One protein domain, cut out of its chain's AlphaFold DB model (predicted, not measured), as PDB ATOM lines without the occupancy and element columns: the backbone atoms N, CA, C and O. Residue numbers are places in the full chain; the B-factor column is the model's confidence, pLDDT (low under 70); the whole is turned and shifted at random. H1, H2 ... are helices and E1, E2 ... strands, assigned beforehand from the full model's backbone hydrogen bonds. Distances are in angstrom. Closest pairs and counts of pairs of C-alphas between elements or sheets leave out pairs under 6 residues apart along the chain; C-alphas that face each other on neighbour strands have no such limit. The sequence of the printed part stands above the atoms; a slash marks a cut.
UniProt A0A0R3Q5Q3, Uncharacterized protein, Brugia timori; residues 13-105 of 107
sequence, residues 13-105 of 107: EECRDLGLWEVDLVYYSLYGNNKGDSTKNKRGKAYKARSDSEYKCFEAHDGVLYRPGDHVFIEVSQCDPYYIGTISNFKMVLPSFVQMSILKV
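Overview. This is residues 13 to 105 of the 107 residues of an uncharacterized protein of Brugia timori (UniProt A0A0R3Q5Q3). Two antiparallel three-stranded sheets, E1 E2 E3 and E4 E5 E6, form a sandwich, partly face to face with their strands crossed at 81 degrees. The short helix H1 sits over E1 at one end, and the loop of residues 76 to 81 lies at the other. The printed part has 93 residues with one named helix and six named strands, in the order H1 E1 E2 E3 E4 E5 E6 along the chain; the class is mostly strand, with strands holding 46 of the 51 residues in named elements, and each sheet is a meander, each strand the antiparallel neighbour of the one before. It is compact, with a radius of gyration of the C-alphas of 14.2 A and spans of 46 by 31 by 22 A.

Arrangement. H1, residues 13 to 17, has its O i to N i+4 pair within hydrogen-bond range; its closest C-alpha to E1, residues 21 to 28, is that of Cys 15, 5.4 A from Trp 21. E1 and E2, residues 42 to 49, form a hairpin, with N 24 and O 46 2.9 A apart. E2 and E3, residues 55 to 59, form another, with N 47 and O 57 at 2.9 A. E4, residues 71 to 74, is apart from E1, E2 and E3. It forms a hairpin with E5, residues 83 to 94, with N 72 and O 85 at 2.8 A. E5 bends by 75 degrees at residue 86 and forms a hairpin with E6, residues 97 to 105, with N 99 and O 91 at 2.8 A. Between the sheets, the closest C-alphas of E1 and E6 are Val 26 and Phe 97, 5.5 A, and of E3 and E5 Tyr 55 and Phe 90, 6.0 A.

Along the chain. H1 begins at C-alpha 13 (-56.171, -1.670, 50.818). E1 is 20.4 A long, E2 22.6 A, E5 26.9 A and E6 24.9 A, ending at C-alpha 105 (-58.425, -15.851, 24.059).

Size, cuts and confidence. The C-alphas farthest apart, of Leu 18 and Cys 79, are 46.2 A apart. The printed part has no cut; the links E1 to E2 and E3 to E4 are long. Residues 29 to 41, 76 to 81 and 95 to 97 have pLDDT under 70.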
ATOM      1  N   GLU A  13     -56.699  -2.565  49.795       76.94
ATOM      2  CA  GLU A  13     -56.171  -1.670  50.818       76.94
ATOM      3  C   GLU A  13     -56.766  -1.934  52.198       76.94
ATOM      4  O   GLU A  13     -56.014  -1.922  53.166       76.94
ATOM      5  N   GLU A  14     -58.060  -2.240  52.300       78.31
ATOM      6  CA  GLU A  14     -58.683  -2.639  53.568       78.31
ATOM      7  C   GLU A  14     -58.148  -3.987  54.058       78.31
ATOM      8  O   GLU A  14     -57.842  -4.138  55.237       78.31
ATOM      9  N   CYS A  15     -57.949  -4.959  53.160       79.00
ATOM     10  CA  CYS A  15     -57.309  -6.227  53.522       79.00
ATOM     11  C   CYS A  15     -55.862  -6.024  54.001       79.00
ATOM     12  O   CYS A  15     -55.417  -6.717  54.917       79.00
ATOM     13  N   ARG A  16     -55.129  -5.067  53.417       77.19
ATOM     14  CA  ARG A  16     -53.800  -4.664  53.905       77.19
ATOM     15  C   ARG A  16     -53.883  -4.000  55.280       77.19
ATOM     16  O   ARG A  16     -53.102  -4.352  56.155       77.19
ATOM     17  N   ASP A  17     -54.785  -3.039  55.461       80.06
ATOM     18  CA  ASP A  17     -54.924  -2.262  56.703       80.06
ATOM     19  C   ASP A  17     -55.304  -3.158  57.892       80.06
ATOM     20  O   ASP A  17     -54.741  -3.045  58.979       80.06
ATOM     21  N   LEU A  18     -56.147  -4.161  57.637       81.38
ATOM     22  CA  LEU A  18     -56.494  -5.221  58.587       81.38
ATOM     23  C   LEU A  18     -55.363  -6.242  58.823       81.38
ATOM     24  O   LEU A  18     -55.532  -7.178  59.602       81.38
ATOM     25  N   GLY A  19     -54.220  -6.111  58.142       80.75
ATOM     26  CA  GLY A  19     -53.087  -7.034  58.245       80.75
ATOM     27  C   GLY A  19     -53.343  -8.427  57.660       80.75
ATOM     28  O   GLY A  19     -52.544  -9.340  57.897       80.75
ATOM     29  N   LEU A  20     -54.437  -8.593  56.905       81.56
ATOM     30  CA  LEU A  20     -54.820  -9.841  56.242       81.56
ATOM     31  C   LEU A  20     -53.959 -10.086  55.002       81.56
ATOM     32  O   LEU A  20     -53.631 -11.234  54.698       81.56
ATOM     33  N   TRP A  21     -53.598  -9.022  54.277       84.94
ATOM     34  CA  TRP A  21     -52.783  -9.086  53.064       84.94
ATOM     35  C   TRP A  21     -51.448  -8.352  53.236       84.94
ATOM     36  O   TRP A  21     -51.379  -7.255  53.787       84.94
ATOM     37  N   GLU A  22     -50.386  -8.958  52.720       85.19
ATOM     38  CA  GLU A  22     -49.060  -8.368  52.573       85.19
ATOM     39  C   GLU A  22     -48.948  -7.682  51.205       85.19
ATOM     40  O   GLU A  22     -49.594  -8.085  50.234       85.19
ATOM     41  N   VAL A  23     -48.131  -6.628  51.131       87.06
ATOM     42  CA  VAL A  23     -47.882  -5.895  49.886       87.06
ATOM     43  C   VAL A  23     -46.409  -5.962  49.533       87.06
ATOM     44  O   VAL A  23     -45.569  -5.392  50.229       87.06
ATOM     45  N   ASP A  24     -46.127  -6.587  48.397       85.69
ATOM     46  CA  ASP A  24     -44.801  -6.640  47.803       85.69
ATOM     47  C   ASP A  24     -44.683  -5.597  46.688       85.69
ATOM     48  O   ASP A  24     -45.487  -5.544  45.754       85.69
ATOM     49  N   LEU A  25     -43.652  -4.754  46.765       83.81
ATOM     50  CA  LEU A  25     -43.301  -3.842  45.679       83.81
ATOM     51  C   LEU A  25     -42.527  -4.615  44.617       83.81
ATOM     52  O   LEU A  25     -41.383  -5.018  44.835       83.81
ATOM     53  N   VAL A  26     -43.145  -4.798  43.456       81.38
ATOM     54  CA  VAL A  26     -42.602  -5.654  42.400       81.38
ATOM     55  C   VAL A  26     -42.261  -4.835  41.170       81.38
ATOM     56  O   VAL A  26     -42.960  -3.887  40.802       81.38
ATOM     57  N   TYR A  27     -41.162  -5.208  40.528       77.94
ATOM     58  CA  TYR A  27     -40.763  -4.637  39.256       77.94
ATOM     59  C   TYR A  27     -41.301  -5.505  38.136       77.94
ATOM     60  O   TYR A  27     -41.162  -6.728  38.157       77.94
ATOM     61  N   TYR A  28     -41.884  -4.857  37.141       72.88
ATOM     62  CA  TYR A  28     -42.331  -5.518  35.931       72.88
ATOM     63  C   TYR A  28     -41.953  -4.689  34.710       72.88
ATOM     64  O   TYR A  28     -41.805  -3.463  34.765       72.88
ATOM     65  N   SER A  29     -41.797  -5.392  33.596       67.12
ATOM     66  CA  SER A  29     -41.530  -4.797  32.297       67.12
ATOM     67  C   SER A  29     -42.689  -5.112  31.372       67.12
ATOM     68  O   SER A  29     -43.129  -6.256  31.273       67.12
ATOM     69  N   LEU A  30     -43.176  -4.088  30.681       65.75
ATOM     70  CA  LEU A  30     -44.107  -4.266  29.578       65.75
ATOM     71  C   LEU A  30     -43.288  -4.714  28.365       65.75
ATOM     72  O   LEU A  30     -42.344  -4.027  27.963       65.75
ATOM     73  N   TYR A  31     -43.603  -5.880  27.806       55.22
ATOM     74  CA  TYR A  31     -43.015  -6.321  26.544       55.22
ATOM     75  C   TYR A  31     -43.590  -5.458  25.415       55.22
ATOM     76  O   TYR A  31     -44.631  -5.761  24.856       55.22
ATOM     77  N   GLY A  32     -42.904  -4.358  25.110       51.22
ATOM     78  CA  GLY A  32     -43.171  -3.473  23.979       51.22
ATOM     79  C   GLY A  32     -41.845  -2.962  23.416       51.22
ATOM     80  O   GLY A  32     -40.885  -2.758  24.163       51.22
ATOM     81  N   ASN A  33     -41.764  -2.801  22.094       45.56
ATOM     82  CA  ASN A  33     -40.549  -2.626  21.277       45.56
ATOM     83  C   ASN A  33     -39.707  -1.347  21.536       45.56
ATOM     84  O   ASN A  33     -38.929  -0.922  20.685       45.56
ATOM     85  N   ASN A  34     -39.774  -0.729  22.712       45.12
ATOM     86  CA  ASN A  34     -38.888   0.373  23.079       45.12
ATOM     87  C   ASN A  34     -37.528  -0.180  23.523       45.12
ATOM     88  O   ASN A  34     -37.179  -0.197  24.702       45.12
ATOM     89  N   LYS A  35     -36.733  -0.676  22.567       46.50
ATOM     90  CA  LYS A  35     -35.358  -1.168  22.782       46.50
ATOM     91  C   LYS A  35     -34.394  -0.123  23.377       46.50
ATOM     92  O   LYS A  35     -33.290  -0.512  23.737       46.50
ATOM     93  N   GLY A  36     -34.802   1.139  23.538       46.09
ATOM     94  CA  GLY A  36     -33.952   2.223  24.044       46.09
ATOM     95  C   GLY A  36     -34.451   2.977  25.280       46.09
ATOM     96  O   GLY A  36     -33.727   3.849  25.746       46.09
ATOM     97  N   ASP A  37     -35.635   2.681  25.830       48.84
ATOM     98  CA  ASP A  37     -36.177   3.510  26.916       48.84
ATOM     99  C   ASP A  37     -35.757   3.003  28.304       48.84
ATOM    100  O   ASP A  37     -36.019   1.860  28.687       48.84
ATOM    101  N   SER A  38     -35.072   3.854  29.066       46.94
ATOM    102  CA  SER A  38     -34.527   3.553  30.396       46.94
ATOM    103  C   SER A  38     -35.612   3.432  31.479       46.94
ATOM    104  O   SER A  38     -35.300   3.090  32.618       46.94
ATOM    105  N   THR A  39     -36.889   3.665  31.144       51.34
ATOM    106  CA  THR A  39     -38.045   3.549  32.059       51.34
ATOM    107  C   THR A  39     -38.697   2.152  32.089       51.34
ATOM    108  O   THR A  39     -39.835   1.993  32.535       51.34
ATOM    109  N   LYS A  40     -37.972   1.111  31.653       55.16
ATOM    110  CA  LYS A  40     -38.443  -0.288  31.517       55.16
ATOM    111  C   LYS A  40     -38.850  -1.014  32.800       55.16
ATOM    112  O   LYS A  40     -39.498  -2.057  32.719       55.16
ATOM    113  N   ASN A  41     -38.484  -0.483  33.959       61.09
ATOM    114  CA  ASN A  41     -38.803  -1.089  35.243       61.09
ATOM    115  C   ASN A  41     -39.929  -0.291  35.889       61.09
ATOM    116  O   ASN A  41     -39.693   0.639  36.664       61.09
ATOM    117  N   LYS A  42     -41.166  -0.650  35.543       74.81
ATOM    118  CA  LYS A  42     -42.344  -0.123  36.226       74.81
ATOM    119  C   LYS A  42     -42.456  -0.821  37.575       74.81
ATOM    120  O   LYS A  42     -42.160  -2.009  37.697       74.81
ATOM    121  N   ARG A  43     -42.843  -0.065  38.596       80.12
ATOM    122  CA  ARG A  43     -43.129  -0.606  39.925       80.12
ATOM    123  C   ARG A  43     -44.631  -0.774  40.057       80.12
ATOM    124  O   ARG A  43     -45.375   0.149  39.739       80.12
ATOM    125  N   GLY A  44     -45.050  -1.946  40.495       85.88
ATOM    126  CA  GLY A  44     -46.418  -2.225  40.903       85.88
ATOM    127  C   GLY A  44     -46.452  -2.729  42.341       85.88
ATOM    128  O   GLY A  44     -45.406  -2.926  42.968       85.88
ATOM    129  N   LYS A  45     -47.660  -2.945  42.850       88.62
ATOM    130  CA  LYS A  45     -47.904  -3.542  44.162       88.62
ATOM    131  C   LYS A  45     -48.569  -4.894  43.957       88.62
ATOM    132  O   LYS A  45     -49.643  -4.973  43.370       88.62
ATOM    133  N   ALA A  46     -47.934  -5.959  44.415       87.06
ATOM    134  CA  ALA A  46     -48.527  -7.284  44.434       87.06
ATOM    135  C   ALA A  46     -49.118  -7.532  45.824       87.06
ATOM    136  O   ALA A  46     -48.411  -7.438  46.825       87.06
ATOM    137  N   TYR A  47     -50.414  -7.824  45.878       86.94
ATOM    138  CA  TYR A  47     -51.124  -8.109  47.118       86.94
ATOM    139  C   TYR A  47     -51.192  -9.616  47.315       86.94
ATOM    140  O   TYR A  47     -51.695 -10.355  46.457       86.94
ATOM    141  N   LYS A  48     -50.701 -10.060  48.464       86.88
ATOM    142  CA  LYS A  48     -50.562 -11.464  48.827       86.88
ATOM    143  C   LYS A  48     -51.352 -11.730  50.099       86.88
ATOM    144  O   LYS A  48     -51.194 -11.016  51.081       86.88
ATOM    145  N   ALA A  49     -52.195 -12.753  50.109       84.00
ATOM    146  CA  ALA A  49     -52.899 -13.143  51.323       84.00
ATOM    147  C   ALA A  49     -51.909 -13.723  52.337       84.00
ATOM    148  O   ALA A  49     -51.155 -14.637  52.009       84.00
ATOM    149  N   ARG A  50     -51.926 -13.236  53.577       81.81
ATOM    150  CA  ARG A  50     -51.024 -13.719  54.629       81.81
ATOM    151  C   ARG A  50     -51.361 -15.143  55.071       81.81
ATOM    152  O   ARG A  50     -50.460 -15.890  55.436       81.81
ATOM    153  N   SER A  51     -52.638 -15.520  54.988       80.88
ATOM    154  CA  SER A  51     -53.144 -16.828  55.419       80.88
ATOM    155  C   SER A  51     -52.588 -17.993  54.596       80.88
ATOM    156  O   SER A  51     -52.184 -18.995  55.170       80.88
ATOM    157  N   ASP A  52     -52.532 -17.849  53.267       81.00
ATOM    158  CA  ASP A  52     -52.125 -18.928  52.345       81.00
ATOM    159  C   ASP A  52     -50.874 -18.580  51.519       81.00
ATOM    160  O   ASP A  52     -50.342 -19.375  50.755       81.00
ATOM    161  N   SER A  53     -50.356 -17.363  51.673       77.69
ATOM    162  CA  SER A  53     -49.261 -16.834  50.861       77.69
ATOM    163  C   SER A  53     -49.533 -16.744  49.350       77.69
ATOM    164  O   SER A  53     -48.601 -16.570  48.562       77.69
ATOM    165  N   GLU A  54     -50.799 -16.792  48.942       82.50
ATOM    166  CA  GLU A  54     -51.214 -16.686  47.545       82.50
ATOM    167  C   GLU A  54     -51.394 -15.225  47.097       82.50
ATOM    168  O   GLU A  54     -51.978 -14.400  47.805       82.50
ATOM    169  N   TYR A  55     -50.933 -14.904  45.885       83.75
ATOM    170  CA  TYR A  55     -51.142 -13.594  45.268       83.75
ATOM    171  C   TYR A  55     -52.579 -13.438  44.775       83.75
ATOM    172  O   TYR A  55     -53.014 -14.135  43.858       83.75
ATOM    173  N   LYS A  56     -53.302 -12.483  45.362       84.75
ATOM    174  CA  LYS A  56     -54.718 -12.238  45.064       84.75
ATOM    175  C   LYS A  56     -54.915 -11.207  43.962       84.75
ATOM    176  O   LYS A  56     -55.831 -11.349  43.158       84.75
ATOM    177  N   CYS A  57     -54.087 -10.166  43.917       86.31
ATOM    178  CA  CYS A  57     -54.191  -9.129  42.893       86.31
ATOM    179  C   CYS A  57     -52.892  -8.341  42.722       86.31
ATOM    180  O   CYS A  57     -51.989  -8.385  43.560       86.31
ATOM    181  N   PHE A  58     -52.810  -7.619  41.612       86.88
ATOM    182  CA  PHE A  58     -51.654  -6.827  41.230       86.88
ATOM    183  C   PHE A  58     -52.092  -5.426  40.799       86.88
ATOM    184  O   PHE A  58     -52.868  -5.278  39.865       86.88
ATOM    185  N   GLU A  59     -51.582  -4.394  41.458       88.88
ATOM    186  CA  GLU A  59     -51.778  -2.998  41.075       88.88
ATOM    187  C   GLU A  59     -50.588  -2.519  40.239       88.88
ATOM    188  O   GLU A  59     -49.433  -2.553  40.675       88.88
ATOM    189  N   ALA A  60     -50.862  -2.069  39.019       84.75
ATOM    190  CA  ALA A  60     -49.869  -1.487  38.130       84.75
ATOM    191  C   ALA A  60     -49.473  -0.061  38.538       84.75
ATOM    192  O   ALA A  60     -50.134   0.598  39.332       84.75
ATOM    193  N   HIS A  61     -48.409   0.448  37.913       84.25
ATOM    194  CA  HIS A  61     -47.906   1.805  38.139       84.25
ATOM    195  C   HIS A  61     -48.925   2.924  37.867       84.25
ATOM    196  O   HIS A  61     -48.749   4.025  38.374       84.25
ATOM    197  N   ASP A  62     -49.954   2.647  37.064       81.69
ATOM    198  CA  ASP A  62     -51.032   3.581  36.717       81.69
ATOM    199  C   ASP A  62     -52.214   3.524  37.710       81.69
ATOM    200  O   ASP A  62     -53.211   4.214  37.548       81.69
ATOM    201  N   GLY A  63     -52.127   2.683  38.752       82.00
ATOM    202  CA  GLY A  63     -53.211   2.460  39.718       82.00
ATOM    203  C   GLY A  63     -54.272   1.457  39.251       82.00
ATOM    204  O   GLY A  63     -55.232   1.192  39.969       82.00
ATOM    205  N   VAL A  64     -54.101   0.863  38.066       85.44
ATOM    206  CA  VAL A  64     -54.987  -0.196  37.567       85.44
ATOM    207  C   VAL A  64     -54.759  -1.481  38.359       85.44
ATOM    208  O   VAL A  64     -53.639  -1.997  38.409       85.44
ATOM    209  N   LEU A  65     -55.832  -2.009  38.946       86.44
ATOM    210  CA  LEU A  65     -55.835  -3.275  39.668       86.44
ATOM    211  C   LEU A  65     -56.192  -4.425  38.722       86.44
ATOM    212  O   LEU A  65     -57.226  -4.396  38.066       86.44
ATOM    213  N   TYR A  66     -55.356  -5.454  38.718       86.56
ATOM    214  CA  TYR A  66     -55.516  -6.675  37.947       86.56
ATOM    215  C   TYR A  66     -55.762  -7.857  38.878       86.56
ATOM    216  O   TYR A  66     -54.993  -8.099  39.818       86.56
ATOM    217  N   ARG A  67     -56.819  -8.619  38.607       88.00
ATOM    218  CA  ARG A  67     -57.190  -9.825  39.351       88.00
ATOM    219  C   ARG A  67     -57.150 -11.058  38.447       88.00
ATOM    220  O   ARG A  67     -57.343 -10.945  37.236       88.00
ATOM    221  N   PRO A  68     -56.919 -12.256  39.009       85.88
ATOM    222  CA  PRO A  68     -57.163 -13.493  38.281       85.88
ATOM    223  C   PRO A  68     -58.618 -13.513  37.792       85.88
ATOM    224  O   PRO A  68     -59.536 -13.263  38.570       85.88
ATOM    225  N   GLY A  69     -58.820 -13.779  36.505       85.69
ATOM    226  CA  GLY A  69     -60.115 -13.707  35.826       85.69
ATOM    227  C   GLY A  69     -60.362 -12.414  35.041       85.69
ATOM    228  O   GLY A  69     -61.257 -12.403  34.196       85.69
ATOM    229  N   ASP A  70     -59.566 -11.358  35.242       85.25
ATOM    230  CA  ASP A  70     -59.699 -10.130  34.451       85.25
ATOM    231  C   ASP A  70     -59.222 -10.325  33.008       85.25
ATOM    232  O   ASP A  70     -58.271 -11.063  32.730       85.25
ATOM    233  N   HIS A  71     -59.875  -9.613  32.090       84.31
ATOM    234  CA  HIS A  71     -59.508  -9.571  30.680       84.31
ATOM    235  C   HIS A  71     -58.588  -8.382  30.426       84.31
ATOM    236  O   HIS A  71     -58.914  -7.242  30.753       84.31
ATOM    237  N   VAL A  72     -57.440  -8.649  29.817       82.00
ATOM    238  CA  VAL A  72     -56.420  -7.652  29.508       82.00
ATOM    239  C   VAL A  72     -56.109  -7.657  28.020       82.00
ATOM    240  O   VAL A  72     -56.053  -8.708  27.383       82.00
ATOM    241  N   PHE A  73     -55.892  -6.467  27.469       79.12
ATOM    242  CA  PHE A  73     -55.397  -6.301  26.107       79.12
ATOM    243  C   PHE A  73     -53.877  -6.358  26.126       79.12
ATOM    244  O   PHE A  73     -53.233  -5.621  26.875       79.12
ATOM    245  N   ILE A  74     -53.303  -7.240  25.315       76.25
ATOM    246  CA  ILE A  74     -51.857  -7.434  25.254       76.25
ATOM    247  C   ILE A  74     -51.379  -7.063  23.863       76.25
ATOM    248  O   ILE A  74     -51.799  -7.646  22.863       76.25
ATOM    249  N   GLU A  75     -50.483  -6.084  23.826       71.50
ATOM    250  CA  GLU A  75     -49.765  -5.707  22.618       71.50
ATOM    251  C   GLU A  75     -48.630  -6.705  22.377       71.50
ATOM    252  O   GLU A  75     -47.780  -6.911  23.244       71.50
ATOM    253  N   VAL A  76     -48.622  -7.351  21.213       66.12
ATOM    254  CA  VAL A  76     -47.611  -8.374  20.878       66.12
ATOM    255  C   VAL A  76     -46.472  -7.780  20.068       66.12
ATOM    256  O   VAL A  76     -45.320  -8.189  20.203       66.12
ATOM    257  N   SER A  77     -46.797  -6.854  19.165       61.59
ATOM    258  CA  SER A  77     -45.864  -6.249  18.217       61.59
ATOM    259  C   SER A  77     -46.490  -5.047  17.515       61.59
ATOM    260  O   SER A  77     -47.705  -4.909  17.469       61.59
ATOM    261  N   GLN A  78     -45.645  -4.218  16.896       58.00
ATOM    262  CA  GLN A  78     -46.051  -3.005  16.166       58.00
ATOM    263  C   GLN A  78     -46.938  -3.270  14.936       58.00
ATOM    264  O   GLN A  78     -47.569  -2.343  14.438       58.00
ATOM    265  N   CYS A  79     -46.968  -4.509  14.438       58.47
ATOM    266  CA  CYS A  79     -47.734  -4.907  13.254       58.47
ATOM    267  C   CYS A  79     -48.853  -5.916  13.544       58.47
ATOM    268  O   CYS A  79     -49.578  -6.264  12.616       58.47
ATOM    269  N   ASP A  80     -48.984  -6.404  14.781       57.59
ATOM    270  CA  ASP A  80     -49.951  -7.453  15.122       57.59
ATOM    271  C   ASP A  80     -51.071  -6.870  15.993       57.59
ATOM    272  O   ASP A  80     -50.783  -6.084  16.900       57.59
ATOM    273  N   PRO A  81     -52.343  -7.229  15.746       66.62
ATOM    274  CA  PRO A  81     -53.449  -6.748  16.557       66.62
ATOM    275  C   PRO A  81     -53.293  -7.197  18.016       66.62
ATOM    276  O   PRO A  81     -52.821  -8.297  18.311       66.62
ATOM    277  N   TYR A  82     -53.713  -6.330  18.940       70.25
ATOM    278  CA  TYR A  82     -53.861  -6.672  20.352       70.25
ATOM    279  C   TYR A  82     -54.665  -7.966  20.483       70.25
ATOM    280  O   TYR A  82     -55.719  -8.096  19.858       70.25
ATOM    281  N   TYR A  83     -54.214  -8.902  21.318       75.69
ATOM    282  CA  TYR A  83     -55.074 -10.012  21.719       75.69
ATOM    283  C   TYR A  83     -55.631  -9.778  23.112       75.69
ATOM    284  O   TYR A  83     -54.978  -9.197  23.982       75.69
ATOM    285  N   ILE A  84     -56.850 -10.264  23.311       81.50
ATOM    286  CA  ILE A  84     -57.472 -10.308  24.623       81.50
ATOM    287  C   ILE A  84     -56.965 -11.574  25.308       81.50
ATOM    288  O   ILE A  84     -56.999 -12.673  24.754       81.50
ATOM    289  N   GLY A  85     -56.429 -11.416  26.506       84.50
ATOM    290  CA  GLY A  85     -56.051 -12.527  27.359       84.50
ATOM    291  C   GLY A  85     -56.768 -12.434  28.691       84.50
ATOM    292  O   GLY A  85     -57.050 -11.339  29.166       84.50
ATOM    293  N   THR A  86     -57.042 -13.572  29.307       86.50
ATOM    294  CA  THR A  86     -57.554 -13.625  30.675       86.50
ATOM    295  C   THR A  86     -56.397 -13.908  31.618       86.50
ATOM    296  O   THR A  86     -55.615 -14.840  31.401       86.50
ATOM    297  N   ILE A  87     -56.271 -13.117  32.678       87.62
ATOM    298  CA  ILE A  87     -55.260 -13.342  33.710       87.62
ATOM    299  C   ILE A  87     -55.606 -14.635  34.435       87.62
ATOM    300  O   ILE A  87     -56.663 -14.746  35.045       87.62
ATOM    301  N   SER A  88     -54.726 -15.629  34.381       84.88
ATOM    302  CA  SER A  88     -54.969 -16.905  35.056       84.88
ATOM    303  C   SER A  88     -54.473 -16.881  36.494       84.88
ATOM    304  O   SER A  88     -55.180 -17.307  37.400       84.88
ATOM    305  N   ASN A  89     -53.243 -16.414  36.713       80.69
ATOM    306  CA  ASN A  89     -52.609 -16.416  38.028       80.69
ATOM    307  C   ASN A  89     -51.384 -15.483  38.042       80.69
ATOM    308  O   ASN A  89     -50.807 -15.180  36.991       80.69
ATOM    309  N   PHE A  90     -50.966 -15.080  39.241       82.06
ATOM    310  CA  PHE A  90     -49.739 -14.335  39.496       82.06
ATOM    311  C   PHE A  90     -48.747 -15.204  40.264       82.06
ATOM    312  O   PHE A  90     -49.027 -15.652  41.374       82.06
ATOM    313  N   LYS A  91     -47.553 -15.394  39.700       79.38
ATOM    314  CA  LYS A  91     -46.495 -16.181  40.330       79.38
ATOM    315  C   LYS A  91     -45.253 -15.332  40.548       79.38
ATOM    316  O   LYS A  91     -44.686 -14.796  39.598       79.38
ATOM    317  N   MET A  92     -44.782 -15.253  41.788       71.31
ATOM    318  CA  MET A  92     -43.473 -14.670  42.076       71.31
ATOM    319  C   MET A  92     -42.373 -15.611  41.570       71.31
ATOM    320  O   MET A  92     -42.369 -16.800  41.891       71.31
ATOM    321  N   VAL A  93     -41.462 -15.091  40.746       71.62
ATOM    322  CA  VAL A  93     -40.345 -15.865  40.166       71.62
ATOM    323  C   VAL A  93     -39.022 -15.483  40.823       71.62
ATOM    324  O   VAL A  93     -38.154 -16.331  41.007       71.62
ATOM    325  N   LEU A  94     -38.883 -14.217  41.227       75.00
ATOM    326  CA  LEU A  94     -37.778 -13.701  42.038       75.00
ATOM    327  C   LEU A  94     -38.360 -12.823  43.157       75.00
ATOM    328  O   LEU A  94     -39.462 -12.307  42.977       75.00
ATOM    329  N   PRO A  95     -37.630 -12.577  44.262       69.19
ATOM    330  CA  PRO A  95     -38.105 -11.782  45.408       69.19
ATOM    331  C   PRO A  95     -38.603 -10.360  45.088       69.19
ATOM    332  O   PRO A  95     -39.157  -9.700  45.952       69.19
ATOM    333  N   SER A  96     -38.432  -9.875  43.859       68.44
ATOM    334  CA  SER A  96     -38.971  -8.595  43.388       68.44
ATOM    335  C   SER A  96     -39.564  -8.663  41.976       68.44
ATOM    336  O   SER A  96     -39.842  -7.627  41.372       68.44
ATOM    337  N   PHE A  97     -39.768  -9.873  41.443       67.69
ATOM    338  CA  PHE A  97     -40.270 -10.104  40.090       67.69
ATOM    339  C   PHE A  97     -41.482 -11.033  40.114       67.69
ATOM    340  O   PHE A  97     -41.378 -12.210  40.481       67.69
ATOM    341  N   VAL A  98     -42.623 -10.507  39.673       71.75
ATOM    342  CA  VAL A  98     -43.865 -11.266  39.508       71.75
ATOM    343  C   VAL A  98     -44.096 -11.522  38.030       71.75
ATOM    344  O   VAL A  98     -44.121 -10.601  37.216       71.75
ATOM    345  N   GLN A  99     -44.286 -12.790  37.694       74.94
ATOM    346  CA  GLN A  99     -44.737 -13.218  36.384       74.94
ATOM    347  C   GLN A  99     -46.258 -13.353  36.402       74.94
ATOM    348  O   GLN A  99     -46.827 -14.079  37.219       74.94
ATOM    349  N   MET A 100     -46.906 -12.667  35.467       74.44
ATOM    350  CA  MET A 100     -48.332 -12.811  35.212       74.44
ATOM    351  C   MET A 100     -48.541 -13.864  34.128       74.44
ATOM    352  O   MET A 100     -48.025 -13.731  33.017       74.44
ATOM    353  N   SER A 101     -49.291 -14.912  34.452       78.69
ATOM    354  CA  SER A 101     -49.681 -15.936  33.486       78.69
ATOM    355  C   SER A 101     -51.004 -15.540  32.849       78.69
ATOM    356  O   SER A 101     -51.984 -15.284  33.549       78.69
ATOM    357  N   ILE A 102     -51.028 -15.501  31.522       76.00
ATOM    358  CA  ILE A 102     -52.175 -15.030  30.753       76.00
ATOM    359  C   ILE A 102     -52.601 -16.137  29.795       76.00
ATOM    360  O   ILE A 102     -51.797 -16.617  28.994       76.00
ATOM    361  N   LEU A 103     -53.872 -16.522  29.869       78.56
ATOM    362  CA  LEU A 103     -54.496 -17.413  28.907       78.56
ATOM    363  C   LEU A 103     -54.981 -16.584  27.717       78.56
ATOM    364  O   LEU A 103     -55.839 -15.717  27.863       78.56
ATOM    365  N   LYS A 104     -54.419 -16.834  26.534       76.69
ATOM    366  CA  LYS A 104     -54.807 -16.129  25.309       76.69
ATOM    367  C   LYS A 104     -56.197 -16.578  24.854       76.69
ATOM    368  O   LYS A 104     -56.421 -17.774  24.676       76.69
ATOM    369  N   VAL A 105     -57.090 -15.620  24.617       72.00
ATOM    370  CA  VAL A 105     -58.425 -15.851  24.059       72.00
ATOM    371  C   VAL A 105     -58.425 -15.314  22.627       72.00
ATOM    372  O   VAL A 105     -58.259 -14.117  22.402       72.00
TER     373      VAL A 105